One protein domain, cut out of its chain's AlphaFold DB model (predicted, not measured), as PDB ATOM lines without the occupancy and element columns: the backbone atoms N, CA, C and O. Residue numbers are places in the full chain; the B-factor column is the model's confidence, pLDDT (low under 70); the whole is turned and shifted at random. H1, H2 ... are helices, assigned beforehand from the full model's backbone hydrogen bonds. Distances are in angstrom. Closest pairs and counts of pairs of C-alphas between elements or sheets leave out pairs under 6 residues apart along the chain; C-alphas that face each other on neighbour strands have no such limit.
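AT A GLANCE: This is residues 201 to 296 of the 561 residues of an uncharacterized protein of Triticum turgidum subsp. durum (UniProt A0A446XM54). One very long helix, H4, makes the long axis; its first part lies in a small compact head with H1, H2 and H3, and its last part, residues 264 to 296, sticks out of that head as a free arm. In the head H1 runs beside the beginning of H4, the short H2 follows near H4, and H3 packs slantwise on the same part of H4, running back the opposite way. The printed part has 96 residues with four named helices, in the order H1, H2, H3, H4, and no named strand; the class is all helix. The whole is extended, with a radius of gyration of the C-alphas of 23.4 A, and the C-alphas span 76 by 29 by 16 A, a length that comes from the arm.

IN THESE COORDINATES: H4, residues 247 to 296, is 72.4 A long from first to last C-alpha; it begins at C-alpha 247 (256.194, 282.548, 228.528) and ends at C-alpha 296 (312.742, 243.943, 252.104). H3, residues 223 to 239, is 24.2 A long. H1, residues 206 to 213, is 10.3 A long and begins at C-alpha 206 (249.848, 282.901, 238.361). H2, residues 215 to 218, has four residues.

HOW THE PARTS SIT: H4 touches H3 with residues 249 to 260 alone, and the closest C-alphas, those of Val 230 and Leu 253, are 6.2 A apart. The two run opposite ways at a steep tilt of 43 degrees and form a helical hairpin. H4 touches H1 with residues 248 to 255 alone, and the closest C-alphas, those of Met 213 and Leu 252, are 6.3 A apart. These two run the same way at a shallow tilt of 14 degrees. H2 and H4 are close but not clearly touching, with the closest C-alphas, those of Leu 218 and Ile 256, 7.0 A apart. H1 and H3 are apart. In H1, H3 and H4 every O i to N i+4 pair is within hydrogen-bond range, while H2 is too short for such a pair and has its one O i to N i+3 pair within range.

THE WHOLE: The two C-alphas farthest apart are those of Asn 242 and Leu 295, at 76.6 A. Residues 238 to 244 and 264 to 296 stand free; the body without them has 56 residues and spans 28 by 22 by 15 A. The printed part has no cut. The links from H1 to H2 and from H2 to H3 are tight, and the link from H3 to H4, seven residues, is short. The mean pLDDT of the printed part is 84.4; residues 202, 215 and 241 to 243 are under 70.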
ATOM      1  N   TYR A 201     249.883 272.272 233.378       71.81
ATOM      2  CA  TYR A 201     250.680 273.388 233.893       71.81
ATOM      3  C   TYR A 201     250.292 274.738 233.275       71.81
ATOM      4  O   TYR A 201     250.448 275.754 233.951       71.81
ATOM      5  N   SER A 202     249.736 274.778 232.057       67.75
ATOM      6  CA  SER A 202     249.210 276.029 231.469       67.75
ATOM      7  C   SER A 202     248.008 276.608 232.223       67.75
ATOM      8  O   SER A 202     247.807 277.819 232.205       67.75
ATOM      9  N   ASP A 203     247.237 275.762 232.913       71.69
ATOM     10  CA  ASP A 203     246.038 276.160 233.660       71.69
ATOM     11  C   ASP A 203     246.356 276.614 235.101       71.69
ATOM     12  O   ASP A 203     245.449 276.938 235.876       71.69
ATOM     13  N   LEU A 204     247.634 276.627 235.511       72.88
ATOM     14  CA  LEU A 204     247.998 277.044 236.864       72.88
ATOM     15  C   LEU A 204     247.709 278.544 237.082       72.88
ATOM     16  O   LEU A 204     248.143 279.383 236.292       72.88
ATOM     17  N   PRO A 205     247.098 278.933 238.218       75.94
ATOM     18  CA  PRO A 205     246.972 280.342 238.562       75.94
ATOM     19  C   PRO A 205     248.356 280.958 238.805       75.94
ATOM     20  O   PRO A 205     249.206 280.376 239.488       75.94
ATOM     21  N   SER A 206     248.562 282.184 238.315       71.94
ATOM     22  CA  SER A 206     249.848 282.901 238.361       71.94
ATOM     23  C   SER A 206     250.448 283.037 239.766       71.94
ATOM     24  O   SER A 206     251.663 283.164 239.904       71.94
ATOM     25  N   SER A 207     249.625 282.978 240.818       74.00
ATOM     26  CA  SER A 207     250.071 282.909 242.215       74.00
ATOM     27  C   SER A 207     250.857 281.629 242.519       74.00
ATOM     28  O   SER A 207     251.960 281.722 243.050       74.00
ATOM     29  N   LYS A 208     250.359 280.450 242.115       77.12
ATOM     30  CA  LYS A 208     251.043 279.163 242.332       77.12
ATOM     31  C   LYS A 208     252.342 279.078 241.521       77.12
ATOM     32  O   LYS A 208     253.348 278.604 242.035       77.12
ATOM     33  N   ILE A 209     252.353 279.621 240.301       75.75
ATOM     34  CA  ILE A 209     253.576 279.738 239.482       75.75
ATOM     35  C   ILE A 209     254.576 280.693 240.156       75.75
ATOM     36  O   ILE A 209     255.759 280.380 240.252       75.75
ATOM     37  N   SER A 210     254.114 281.829 240.690       79.38
ATOM     38  CA  SER A 210     254.949 282.762 241.463       79.38
ATOM     39  C   SER A 210     255.550 282.107 242.710       79.38
ATOM     40  O   SER A 210     256.738 282.286 242.980       79.38
ATOM     41  N   ASP A 211     254.781 281.280 243.423       76.69
ATOM     42  CA  ASP A 211     255.283 280.481 244.544       76.69
ATOM     43  C   ASP A 211     256.345 279.461 244.108       76.69
ATOM     44  O   ASP A 211     257.357 279.341 244.789       76.69
ATOM     45  N   MET A 212     256.186 278.804 242.953       76.12
ATOM     46  CA  MET A 212     257.197 277.898 242.376       76.12
ATOM     47  C   MET A 212     258.463 278.628 241.884       76.12
ATOM     48  O   MET A 212     259.534 278.025 241.837       76.12
ATOM     49  N   MET A 213     258.375 279.915 241.526       75.25
ATOM     50  CA  MET A 213     259.507 280.724 241.040       75.25
ATOM     51  C   MET A 213     260.355 281.367 242.154       75.25
ATOM     52  O   MET A 213     261.414 281.944 241.859       75.25
ATOM     53  N   LYS A 214     259.929 281.296 243.422       81.31
ATOM     54  CA  LYS A 214     260.714 281.772 244.573       81.31
ATOM     55  C   LYS A 214     261.958 280.896 244.738       81.31
ATOM     56  O   LYS A 214     261.887 279.677 244.616       81.31
ATOM     57  N   SER A 215     263.117 281.505 244.998       67.31
ATOM     58  CA  SER A 215     264.370 280.748 245.158       67.31
ATOM     59  C   SER A 215     264.250 279.734 246.296       67.31
ATOM     60  O   SER A 215     264.445 278.548 246.077       67.31
ATOM     61  N   THR A 216     263.734 280.149 247.454       71.56
ATOM     62  CA  THR A 216     263.590 279.288 248.639       71.56
ATOM     63  C   THR A 216     262.775 278.002 248.432       71.56
ATOM     64  O   THR A 216     263.002 277.042 249.170       71.56
ATOM     65  N   SER A 217     261.866 277.933 247.450       76.81
ATOM     66  CA  SER A 217     261.172 276.687 247.080       76.81
ATOM     67  C   SER A 217     261.947 275.827 246.082       76.81
ATOM     68  O   SER A 217     261.801 274.610 246.119       76.81
ATOM     69  N   LEU A 218     262.767 276.425 245.212       80.12
ATOM     70  CA  LEU A 218     263.625 275.717 244.256       80.12
ATOM     71  C   LEU A 218     264.891 275.180 244.937       80.12
ATOM     72  O   LEU A 218     265.164 273.983 244.860       80.12
ATOM     73  N   ASP A 219     265.598 276.039 245.678       79.88
ATOM     74  CA  ASP A 219     266.878 275.768 246.347       79.88
ATOM     75  C   ASP A 219     266.803 274.534 247.268       79.88
ATOM     76  O   ASP A 219     267.764 273.775 247.380       79.88
ATOM     77  N   ASN A 220     265.633 274.302 247.879       80.06
ATOM     78  CA  ASN A 220     265.369 273.221 248.839       80.06
ATOM     79  C   ASN A 220     264.552 272.040 248.269       80.06
ATOM     80  O   ASN A 220     264.356 271.043 248.965       80.06
ATOM     81  N   ALA A 221     264.050 272.114 247.030       82.94
ATOM     82  CA  ALA A 221     263.259 271.028 246.441       82.94
ATOM     83  C   ALA A 221     264.113 269.768 246.196       82.94
ATOM     84  O   ALA A 221     265.278 269.897 245.814       82.94
ATOM     85  N   PRO A 222     263.573 268.540 246.300       86.19
ATOM     86  CA  PRO A 222     264.259 267.349 245.801       86.19
ATOM     87  C   PRO A 222     264.489 267.451 244.285       86.19
ATOM     88  O   PRO A 222     263.573 267.800 243.544       86.19
ATOM     89  N   THR A 223     265.682 267.094 243.796       87.25
ATOM     90  CA  THR A 223     266.005 267.166 242.352       87.25
ATOM     91  C   THR A 223     265.032 266.338 241.499       87.25
ATOM     92  O   THR A 223     264.686 266.747 240.399       87.25
ATOM     93  N   GLN A 224     264.509 265.228 242.033       83.50
ATOM     94  CA  GLN A 224     263.473 264.423 241.375       83.50
ATOM     95  C   GLN A 224     262.133 265.166 241.227       83.50
ATOM     96  O   GLN A 224     261.459 265.017 240.215       83.50
ATOM     97  N   SER A 225     261.749 266.011 242.192       87.19
ATOM     98  CA  SER A 225     260.543 266.845 242.078       87.19
ATOM     99  C   SER A 225     260.725 267.962 241.050       87.19
ATOM    100  O   SER A 225     259.808 268.236 240.286       87.19
ATOM    101  N   LEU A 226     261.922 268.555 240.980       87.50
ATOM    102  CA  LEU A 226     262.272 269.536 239.947       87.50
ATOM    103  C   LEU A 226     262.227 268.919 238.537       87.50
ATOM    104  O   LEU A 226     261.610 269.487 237.640       87.50
ATOM    105  N   LEU A 227     262.813 267.730 238.354       87.25
ATOM    106  CA  LEU A 227     262.778 266.998 237.081       87.25
ATOM    107  C   LEU A 227     261.360 266.543 236.704       87.25
ATOM    108  O   LEU A 227     260.981 266.653 235.545       87.25
ATOM    109  N   SER A 228     260.540 266.114 237.670       85.56
ATOM    110  CA  SER A 228     259.133 265.764 237.424       85.56
ATOM    111  C   SER A 228     258.307 266.946 236.900       85.56
ATOM    112  O   SER A 228     257.399 266.738 236.098       85.56
ATOM    113  N   VAL A 229     258.612 268.172 237.337       84.44
ATOM    114  CA  VAL A 229     257.968 269.401 236.841       84.44
ATOM    115  C   VAL A 229     258.478 269.763 235.448       84.44
ATOM    116  O   VAL A 229     257.682 270.144 234.599       84.44
ATOM    117  N   VAL A 230     259.780 269.601 235.181       86.81
ATOM    118  CA  VAL A 230     260.344 269.789 233.833       86.81
ATOM    119  C   VAL A 230     259.698 268.828 232.837       86.81
ATOM    120  O   VAL A 230     259.207 269.284 231.809       86.81
ATOM    121  N   ASN A 231     259.633 267.534 233.164       85.19
ATOM    122  CA  ASN A 231     259.011 266.524 232.308       85.19
ATOM    123  C   ASN A 231     257.531 266.841 232.077       85.19
ATOM    124  O   ASN A 231     257.141 267.033 230.937       85.19
ATOM    125  N   GLY A 232     256.736 267.035 233.136       83.50
ATOM    126  CA  GLY A 232     255.302 267.296 232.981       83.50
ATOM    127  C   GLY A 232     254.958 268.587 232.219       83.50
ATOM    128  O   GLY A 232     253.904 268.654 231.595       83.50
ATOM    129  N   ILE A 233     255.838 269.597 232.220       83.38
ATOM    130  CA  ILE A 233     255.698 270.776 231.349       83.38
ATOM    131  C   ILE A 233     256.041 270.424 229.889       83.38
ATOM    132  O   ILE A 233     255.353 270.883 228.980       83.38
ATOM    133  N   LEU A 234     257.093 269.632 229.647       82.44
ATOM    134  CA  LEU A 234     257.487 269.190 228.302       82.44
ATOM    135  C   LEU A 234     256.445 268.256 227.671       82.44
ATOM    136  O   LEU A 234     256.077 268.466 226.517       82.44
ATOM    137  N   ASP A 235     255.933 267.292 228.434       82.69
ATOM    138  CA  ASP A 235     254.887 266.355 228.017       82.69
ATOM    139  C   ASP A 235     253.632 267.129 227.570       82.69
ATOM    140  O   ASP A 235     253.116 266.908 226.478       82.69
ATOM    141  N   GLU A 236     253.212 268.141 228.338       81.81
ATOM    142  CA  GLU A 236     252.072 269.002 227.992       81.81
ATOM    143  C   GLU A 236     252.322 269.875 226.741       81.81
ATOM    144  O   GLU A 236     251.406 270.122 225.954       81.81
ATOM    145  N   ILE A 237     253.556 270.348 226.521       78.12
ATOM    146  CA  ILE A 237     253.928 271.077 225.293       78.12
ATOM    147  C   ILE A 237     253.835 270.150 224.067       78.12
ATOM    148  O   ILE A 237     253.397 270.591 223.003       78.12
ATOM    149  N   ILE A 238     254.206 268.875 224.224       76.25
ATOM    150  CA  ILE A 238     254.111 267.843 223.183       76.25
ATOM    151  C   ILE A 238     252.637 267.484 222.914       76.25
ATOM    152  O   ILE A 238     252.210 267.487 221.758       76.25
ATOM    153  N   GLU A 239     251.838 267.248 223.960       78.75
ATOM    154  CA  GLU A 239     250.404 266.937 223.845       78.75
ATOM    155  C   GLU A 239     249.598 268.077 223.206       78.75
ATOM    156  O   GLU A 239     248.731 267.819 222.369       78.75
ATOM    157  N   ARG A 240     249.900 269.343 223.536       74.69
ATOM    158  CA  ARG A 240     249.175 270.504 222.988       74.69
ATOM    159  C   ARG A 240     249.393 270.747 221.491       74.69
ATOM    160  O   ARG A 240     248.671 271.571 220.940       74.69
ATOM    161  N   LYS A 241     250.367 270.087 220.843       63.31
ATOM    162  CA  LYS A 241     250.720 270.131 219.397       63.31
ATOM    163  C   LYS A 241     250.951 271.502 218.727       63.31
ATOM    164  O   LYS A 241     251.480 271.535 217.621       63.31
ATOM    165  N   ASN A 242     250.656 272.622 219.384       65.25
ATOM    166  CA  ASN A 242     250.795 273.976 218.835       65.25
ATOM    167  C   ASN A 242     252.246 274.496 218.794       65.25
ATOM    168  O   ASN A 242     252.481 275.586 218.285       65.25
ATOM    169  N   GLY A 243     253.218 273.778 219.372       62.75
ATOM    170  CA  GLY A 243     254.641 274.161 219.413       62.75
ATOM    171  C   GLY A 243     254.990 275.351 220.325       62.75
ATOM    172  O   GLY A 243     256.126 275.459 220.784       62.75
ATOM    173  N   GLU A 244     254.030 276.224 220.634       71.94
ATOM    174  CA  GLU A 244     254.237 277.388 221.494       71.94
ATOM    175  C   GLU A 244     254.335 277.023 222.986       71.94
ATOM    176  O   GLU A 244     253.486 276.330 223.562       71.94
ATOM    177  N   ILE A 245     255.378 277.553 223.632       75.44
ATOM    178  CA  ILE A 245     255.603 277.445 225.075       75.44
ATOM    179  C   ILE A 245     255.115 278.741 225.742       75.44
ATOM    180  O   ILE A 245     255.707 279.797 225.496       75.44
ATOM    181  N   PRO A 246     254.096 278.698 226.623       80.38
ATOM    182  CA  PRO A 246     253.675 279.862 227.393       80.38
ATOM    183  C   PRO A 246     254.851 280.495 228.148       80.38
ATOM    184  O   PRO A 246     255.593 279.809 228.856       80.38
ATOM    185  N   TYR A 247     255.018 281.816 228.027       80.31
ATOM    186  CA  TYR A 247     256.194 282.548 228.528       80.31
ATOM    187  C   TYR A 247     256.510 282.274 230.011       80.31
ATOM    188  O   TYR A 247     257.673 282.147 230.397       80.31
ATOM    189  N   HIS A 248     255.476 282.119 230.841       77.38
ATOM    190  CA  HIS A 248     255.622 281.805 232.262       77.38
ATOM    191  C   HIS A 248     256.167 280.382 232.514       77.38
ATOM    192  O   HIS A 248     256.971 280.203 233.427       77.38
ATOM    193  N   LEU A 249     255.811 279.390 231.682       81.69
ATOM    194  CA  LEU A 249     256.379 278.036 231.742       81.69
ATOM    195  C   LEU A 249     257.825 278.027 231.238       81.69
ATOM    196  O   LEU A 249     258.683 277.426 231.878       81.69
ATOM    197  N   ALA A 250     258.132 278.757 230.161       81.25
ATOM    198  CA  ALA A 250     259.504 278.904 229.667       81.25
ATOM    199  C   ALA A 250     260.439 279.536 230.721       81.25
ATOM    200  O   ALA A 250     261.573 279.088 230.911       81.25
ATOM    201  N   PHE A 251     259.958 280.549 231.451       82.81
ATOM    202  CA  PHE A 251     260.706 281.177 232.541       82.81
ATOM    203  C   PHE A 251     260.877 280.238 233.749       82.81
ATOM    204  O   PHE A 251     261.976 280.151 234.304       82.81
ATOM    205  N   LEU A 252     259.827 279.496 234.127       84.56
ATOM    206  CA  LEU A 252     259.879 278.494 235.197       84.56
ATOM    207  C   LEU A 252     260.862 277.356 234.866       84.56
ATOM    208  O   LEU A 252     261.732 277.057 235.685       84.56
ATOM    209  N   LEU A 253     260.795 276.788 233.656       87.44
ATOM    210  CA  LEU A 253     261.755 275.796 233.155       87.44
ATOM    211  C   LEU A 253     263.192 276.317 233.256       87.44
ATOM    212  O   LEU A 253     264.051 275.650 233.830       87.44
ATOM    213  N   ARG A 254     263.457 277.536 232.763       87.62
ATOM    214  CA  ARG A 254     264.804 278.128 232.793       87.62
ATOM    215  C   ARG A 254     265.324 278.329 234.220       87.62
ATOM    216  O   ARG A 254     266.502 278.088 234.468       87.62
ATOM    217  N   LYS A 255     264.457 278.714 235.163       87.75
ATOM    218  CA  LYS A 255     264.783 278.779 236.599       87.75
ATOM    219  C   LYS A 255     265.129 277.409 237.186       87.75
ATOM    220  O   LYS A 255     266.117 277.303 237.907       87.75
ATOM    221  N   ILE A 256     264.344 276.377 236.876       89.31
ATOM    222  CA  ILE A 256     264.579 275.014 237.375       89.31
ATOM    223  C   ILE A 256     265.890 274.444 236.811       89.31
ATOM    224  O   ILE A 256     266.686 273.890 237.565       89.31
ATOM    225  N   ILE A 257     266.151 274.633 235.513       90.69
ATOM    226  CA  ILE A 257     267.379 274.174 234.845       90.69
ATOM    227  C   ILE A 257     268.624 274.804 235.487       90.69
ATOM    228  O   ILE A 257     269.555 274.072 235.817       90.69
ATOM    229  N   LEU A 258     268.621 276.117 235.742       89.88
ATOM    230  CA  LEU A 258     269.740 276.810 236.399       89.88
ATOM    231  C   LEU A 258     270.016 276.289 237.823       89.88
ATOM    232  O   LEU A 258     271.172 276.179 238.226       89.88
ATOM    233  N   GLU A 259     268.979 275.929 238.583       89.94
ATOM    234  CA  GLU A 259     269.150 275.339 239.920       89.94
ATOM    235  C   GLU A 259     269.679 273.894 239.854       89.94
ATOM    236  O   GLU A 259     270.531 273.498 240.654       89.94
ATOM    237  N   VAL A 260     269.252 273.105 238.863       89.56
ATOM    238  CA  VAL A 260     269.811 271.767 238.602       89.56
ATOM    239  C   VAL A 260     271.282 271.861 238.167       89.56
ATOM    240  O   VAL A 260     272.119 271.125 238.692       89.56
ATOM    241  N   GLU A 261     271.632 272.803 237.289       90.12
ATOM    242  CA  GLU A 261     273.009 273.079 236.852       90.12
ATOM    243  C   GLU A 261     273.913 273.506 238.022       90.12
ATOM    244  O   GLU A 261     275.026 272.985 238.182       90.12
ATOM    245  N   ARG A 262     273.417 274.385 238.906       93.31
ATOM    246  CA  ARG A 262     274.120 274.789 240.133       93.31
ATOM    247  C   ARG A 262     274.414 273.583 241.030       93.31
ATOM    248  O   ARG A 262     275.546 273.422 241.487       93.31
ATOM    249  N   ARG A 263     273.429 272.706 241.252       92.62
ATOM    250  CA  ARG A 263     273.587 271.481 242.060       92.62
ATOM    251  C   ARG A 263     274.597 270.509 241.465       92.62
ATOM    252  O   ARG A 263     275.453 270.015 242.197       92.62
ATOM    253  N   ILE A 264     274.530 270.268 240.154       91.56
ATOM    254  CA  ILE A 264     275.498 269.429 239.430       91.56
ATOM    255  C   ILE A 264     276.910 270.008 239.585       91.56
ATOM    256  O   ILE A 264     277.846 269.266 239.880       91.56
ATOM    257  N   SER A 265     277.059 271.331 239.485       93.56
ATOM    258  CA  SER A 265     278.341 272.023 239.668       93.56
ATOM    259  C   SER A 265     278.911 271.832 241.081       93.56
ATOM    260  O   SER A 265     280.072 271.435 241.225       93.56
ATOM    261  N   THR A 266     278.096 272.018 242.127       91.56
ATOM    262  CA  THR A 266     278.495 271.763 243.526       91.56
ATOM    263  C   THR A 266     278.851 270.289 243.763       91.56
ATOM    264  O   THR A 266     279.851 269.987 244.417       91.56
ATOM    265  N   GLN A 267     278.089 269.350 243.196       94.56
ATOM    266  CA  GLN A 267     278.369 267.915 243.312       94.56
ATOM    267  C   GLN A 267     279.684 267.533 242.607       94.56
ATOM    268  O   GLN A 267     280.504 266.807 243.174       94.56
ATOM    269  N   ALA A 268     279.932 268.065 241.407       90.12
ATOM    270  CA  ALA A 268     281.169 267.855 240.658       90.12
ATOM    271  C   ALA A 268     282.398 268.480 241.347       90.12
ATOM    272  O   ALA A 268     283.511 267.969 241.226       90.12
ATOM    273  N   GLU A 269     282.233 269.574 242.092       93.81
ATOM    274  CA  GLU A 269     283.278 270.117 242.965       93.81
ATOM    275  C   GLU A 269     283.570 269.214 244.169       93.81
ATOM    276  O   GLU A 269     284.734 268.891 244.422       93.81
ATOM    277  N   HIS A 270     282.532 268.716 244.847       94.56
ATOM    278  CA  HIS A 270     282.699 267.784 245.963       94.56
ATOM    279  C   HIS A 270     283.434 266.500 245.535       94.56
ATOM    280  O   HIS A 270     284.389 266.083 246.194       94.56
ATOM    281  N   ILE A 271     283.059 265.917 244.388       94.25
ATOM    282  CA  ILE A 271     283.716 264.731 243.812       94.25
ATOM    283  C   ILE A 271     285.188 265.018 243.465       94.25
ATOM    284  O   ILE A 271     286.065 264.214 243.789       94.25
ATOM    285  N   ARG A 272     285.499 266.178 242.861       95.81
ATOM    286  CA  ARG A 272     286.892 266.588 242.587       95.81
ATOM    287  C   ARG A 272     287.718 266.693 243.874       95.81
ATOM    288  O   ARG A 272     288.848 266.204 243.906       95.81
ATOM    289  N   ASN A 273     287.158 267.264 244.941       95.06
ATOM    290  CA  ASN A 273     287.845 267.381 246.228       95.06
ATOM    291  C   ASN A 273     288.098 266.006 246.882       95.06
ATOM    292  O   ASN A 273     289.218 265.722 247.314       95.06
ATOM    293  N   GLN A 274     287.100 265.112 246.884       94.81
ATOM    294  CA  GLN A 274     287.270 263.739 247.380       94.81
ATOM    295  C   GLN A 274     288.350 262.967 246.599       94.81
ATOM    296  O   GLN A 274     289.212 262.335 247.212       94.81
ATOM    297  N   ASN A 275     288.366 263.074 245.266       94.56
ATOM    298  CA  ASN A 275     289.383 262.435 244.424       94.56
ATOM    299  C   ASN A 275     290.801 262.961 244.710       94.56
ATOM    300  O   ASN A 275     291.747 262.173 244.768       94.56
ATOM    301  N   ASN A 276     290.963 264.265 244.955       96.56
ATOM    302  CA  ASN A 276     292.253 264.840 245.351       96.56
ATOM    303  C   ASN A 276     292.733 264.292 246.708       96.56
ATOM    304  O   ASN A 276     293.900 263.912 246.841       96.56
ATOM    305  N   LEU A 277     291.836 264.178 247.695       94.62
ATOM    306  CA  LEU A 277     292.145 263.579 248.999       94.62
ATOM    307  C   LEU A 277     292.499 262.085 248.884       94.62
ATOM    308  O   LEU A 277     293.436 261.624 249.541       94.62
ATOM    309  N   MET A 278     291.787 261.333 248.042       89.81
ATOM    310  CA  MET A 278     292.079 259.925 247.762       89.81
ATOM    311  C   MET A 278     293.466 259.763 247.128       89.81
ATOM    312  O   MET A 278     294.287 259.008 247.646       89.81
ATOM    313  N   LYS A 279     293.780 260.551 246.093       96.44
ATOM    314  CA  LYS A 279     295.085 260.539 245.416       96.44
ATOM    315  C   LYS A 279     296.241 260.907 246.356       96.44
ATOM    316  O   LYS A 279     297.294 260.275 246.317       96.44
ATOM    317  N   ALA A 280     296.039 261.869 247.259       93.69
ATOM    318  CA  ALA A 280     297.025 262.211 248.289       93.69
ATOM    319  C   ALA A 280     297.263 261.064 249.295       93.69
ATOM    320  O   ALA A 280     298.398 260.832 249.721       93.69
ATOM    321  N   ARG A 281     296.212 260.308 249.654       92.12
ATOM    322  CA  ARG A 281     296.334 259.094 250.480       92.12
ATOM    323  C   ARG A 281     297.054 257.975 249.726       92.12
ATOM    324  O   ARG A 281     297.956 257.365 250.294       92.12
ATOM    325  N   GLU A 282     296.720 257.745 248.458       92.56
ATOM    326  CA  GLU A 282     297.408 256.767 247.609       92.56
ATOM    327  C   GLU A 282     298.911 257.023 247.524       92.56
ATOM    328  O   GLU A 282     299.682 256.100 247.764       92.56
ATOM    329  N   GLU A 283     299.357 258.247 247.229       93.19
ATOM    330  CA  GLU A 283     300.797 258.527 247.119       93.19
ATOM    331  C   GLU A 283     301.530 258.395 248.463       93.19
ATOM    332  O   GLU A 283     302.687 257.961 248.501       93.19
ATOM    333  N   LYS A 284     300.848 258.648 249.590       94.75
ATOM    334  CA  LYS A 284     301.367 258.327 250.931       94.75
ATOM    335  C   LYS A 284     301.525 256.815 251.144       94.75
ATOM    336  O   LYS A 284     302.504 256.390 251.756       94.75
ATOM    337  N   TYR A 285     300.612 255.991 250.627       95.31
ATOM    338  CA  TYR A 285     300.749 254.533 250.691       95.31
ATOM    339  C   TYR A 285     301.786 253.999 249.695       95.31
ATOM    340  O   TYR A 285     302.645 253.229 250.106       95.31
ATOM    341  N   LYS A 286     301.803 254.461 248.438       95.38
ATOM    342  CA  LYS A 286     302.799 254.092 247.412       95.38
ATOM    343  C   LYS A 286     304.226 254.434 247.852       95.38
ATOM    344  O   LYS A 286     305.132 253.629 247.670       95.38
ATOM    345  N   SER A 287     304.442 255.592 248.481       92.88
ATOM    346  CA  SER A 287     305.751 255.945 249.055       92.88
ATOM    347  C   SER A 287     306.123 255.084 250.267       92.88
ATOM    348  O   SER A 287     307.274 254.660 250.372       92.88
ATOM    349  N   ARG A 288     305.168 254.746 251.147       94.12
ATOM    350  CA  ARG A 288     305.402 253.797 252.252       94.12
ATOM    351  C   ARG A 288     305.713 252.383 251.745       94.12
ATOM    352  O   ARG A 288     306.583 251.737 252.317       94.12
ATOM    353  N   ILE A 289     305.044 251.941 250.680       87.19
ATOM    354  CA  ILE A 289     305.291 250.668 249.992       87.19
ATOM    355  C   ILE A 289     306.714 250.656 249.425       87.19
ATOM    356  O   ILE A 289     307.477 249.793 249.835       87.19
ATOM    357  N   ARG A 290     307.136 251.672 248.656       93.00
ATOM    358  CA  ARG A 290     308.519 251.764 248.136       93.00
ATOM    359  C   ARG A 290     309.600 251.705 249.220       93.00
ATOM    360  O   ARG A 290     310.651 251.110 249.008       93.00
ATOM    361  N   VAL A 291     309.352 252.285 250.398       91.94
ATOM    362  CA  VAL A 291     310.272 252.170 251.547       91.94
ATOM    363  C   VAL A 291     310.297 250.743 252.109       91.94
ATOM    364  O   VAL A 291     311.369 250.236 252.423       91.94
ATOM    365  N   LEU A 292     309.147 250.073 252.217       87.12
ATOM    366  CA  LEU A 292     309.073 248.677 252.667       87.12
ATOM    367  C   LEU A 292     309.674 247.700 251.643       87.12
ATOM    368  O   LEU A 292     310.347 246.757 252.042       87.12
ATOM    369  N   GLU A 293     309.495 247.949 250.346       88.38
ATOM    370  CA  GLU A 293     310.115 247.202 249.244       88.38
ATOM    371  C   GLU A 293     311.641 247.345 249.266       88.38
ATOM    372  O   GLU A 293     312.347 246.343 249.167       88.38
ATOM    373  N   ALA A 294     312.164 248.559 249.470       84.75
ATOM    374  CA  ALA A 294     313.602 248.789 249.620       84.75
ATOM    375  C   ALA A 294     314.180 248.089 250.865       84.75
ATOM    376  O   ALA A 294     315.228 247.450 250.782       84.75
ATOM    377  N   LEU A 295     313.476 248.146 252.004       82.75
ATOM    378  CA  LEU A 295     313.878 247.455 253.236       82.75
ATOM    379  C   LEU A 295     313.832 245.923 253.092       82.75
ATOM    380  O   LEU A 295     314.735 245.245 253.573       82.75
ATOM    381  N   ALA A 296     312.829 245.375 252.399       74.94
ATOM    382  CA  ALA A 296     312.742 243.943 252.104       74.94
ATOM    383  C   ALA A 296     313.822 243.490 251.103       74.94
ATOM    384  O   ALA A 296     314.424 242.431 251.274       74.94
TER     385      ALA A 296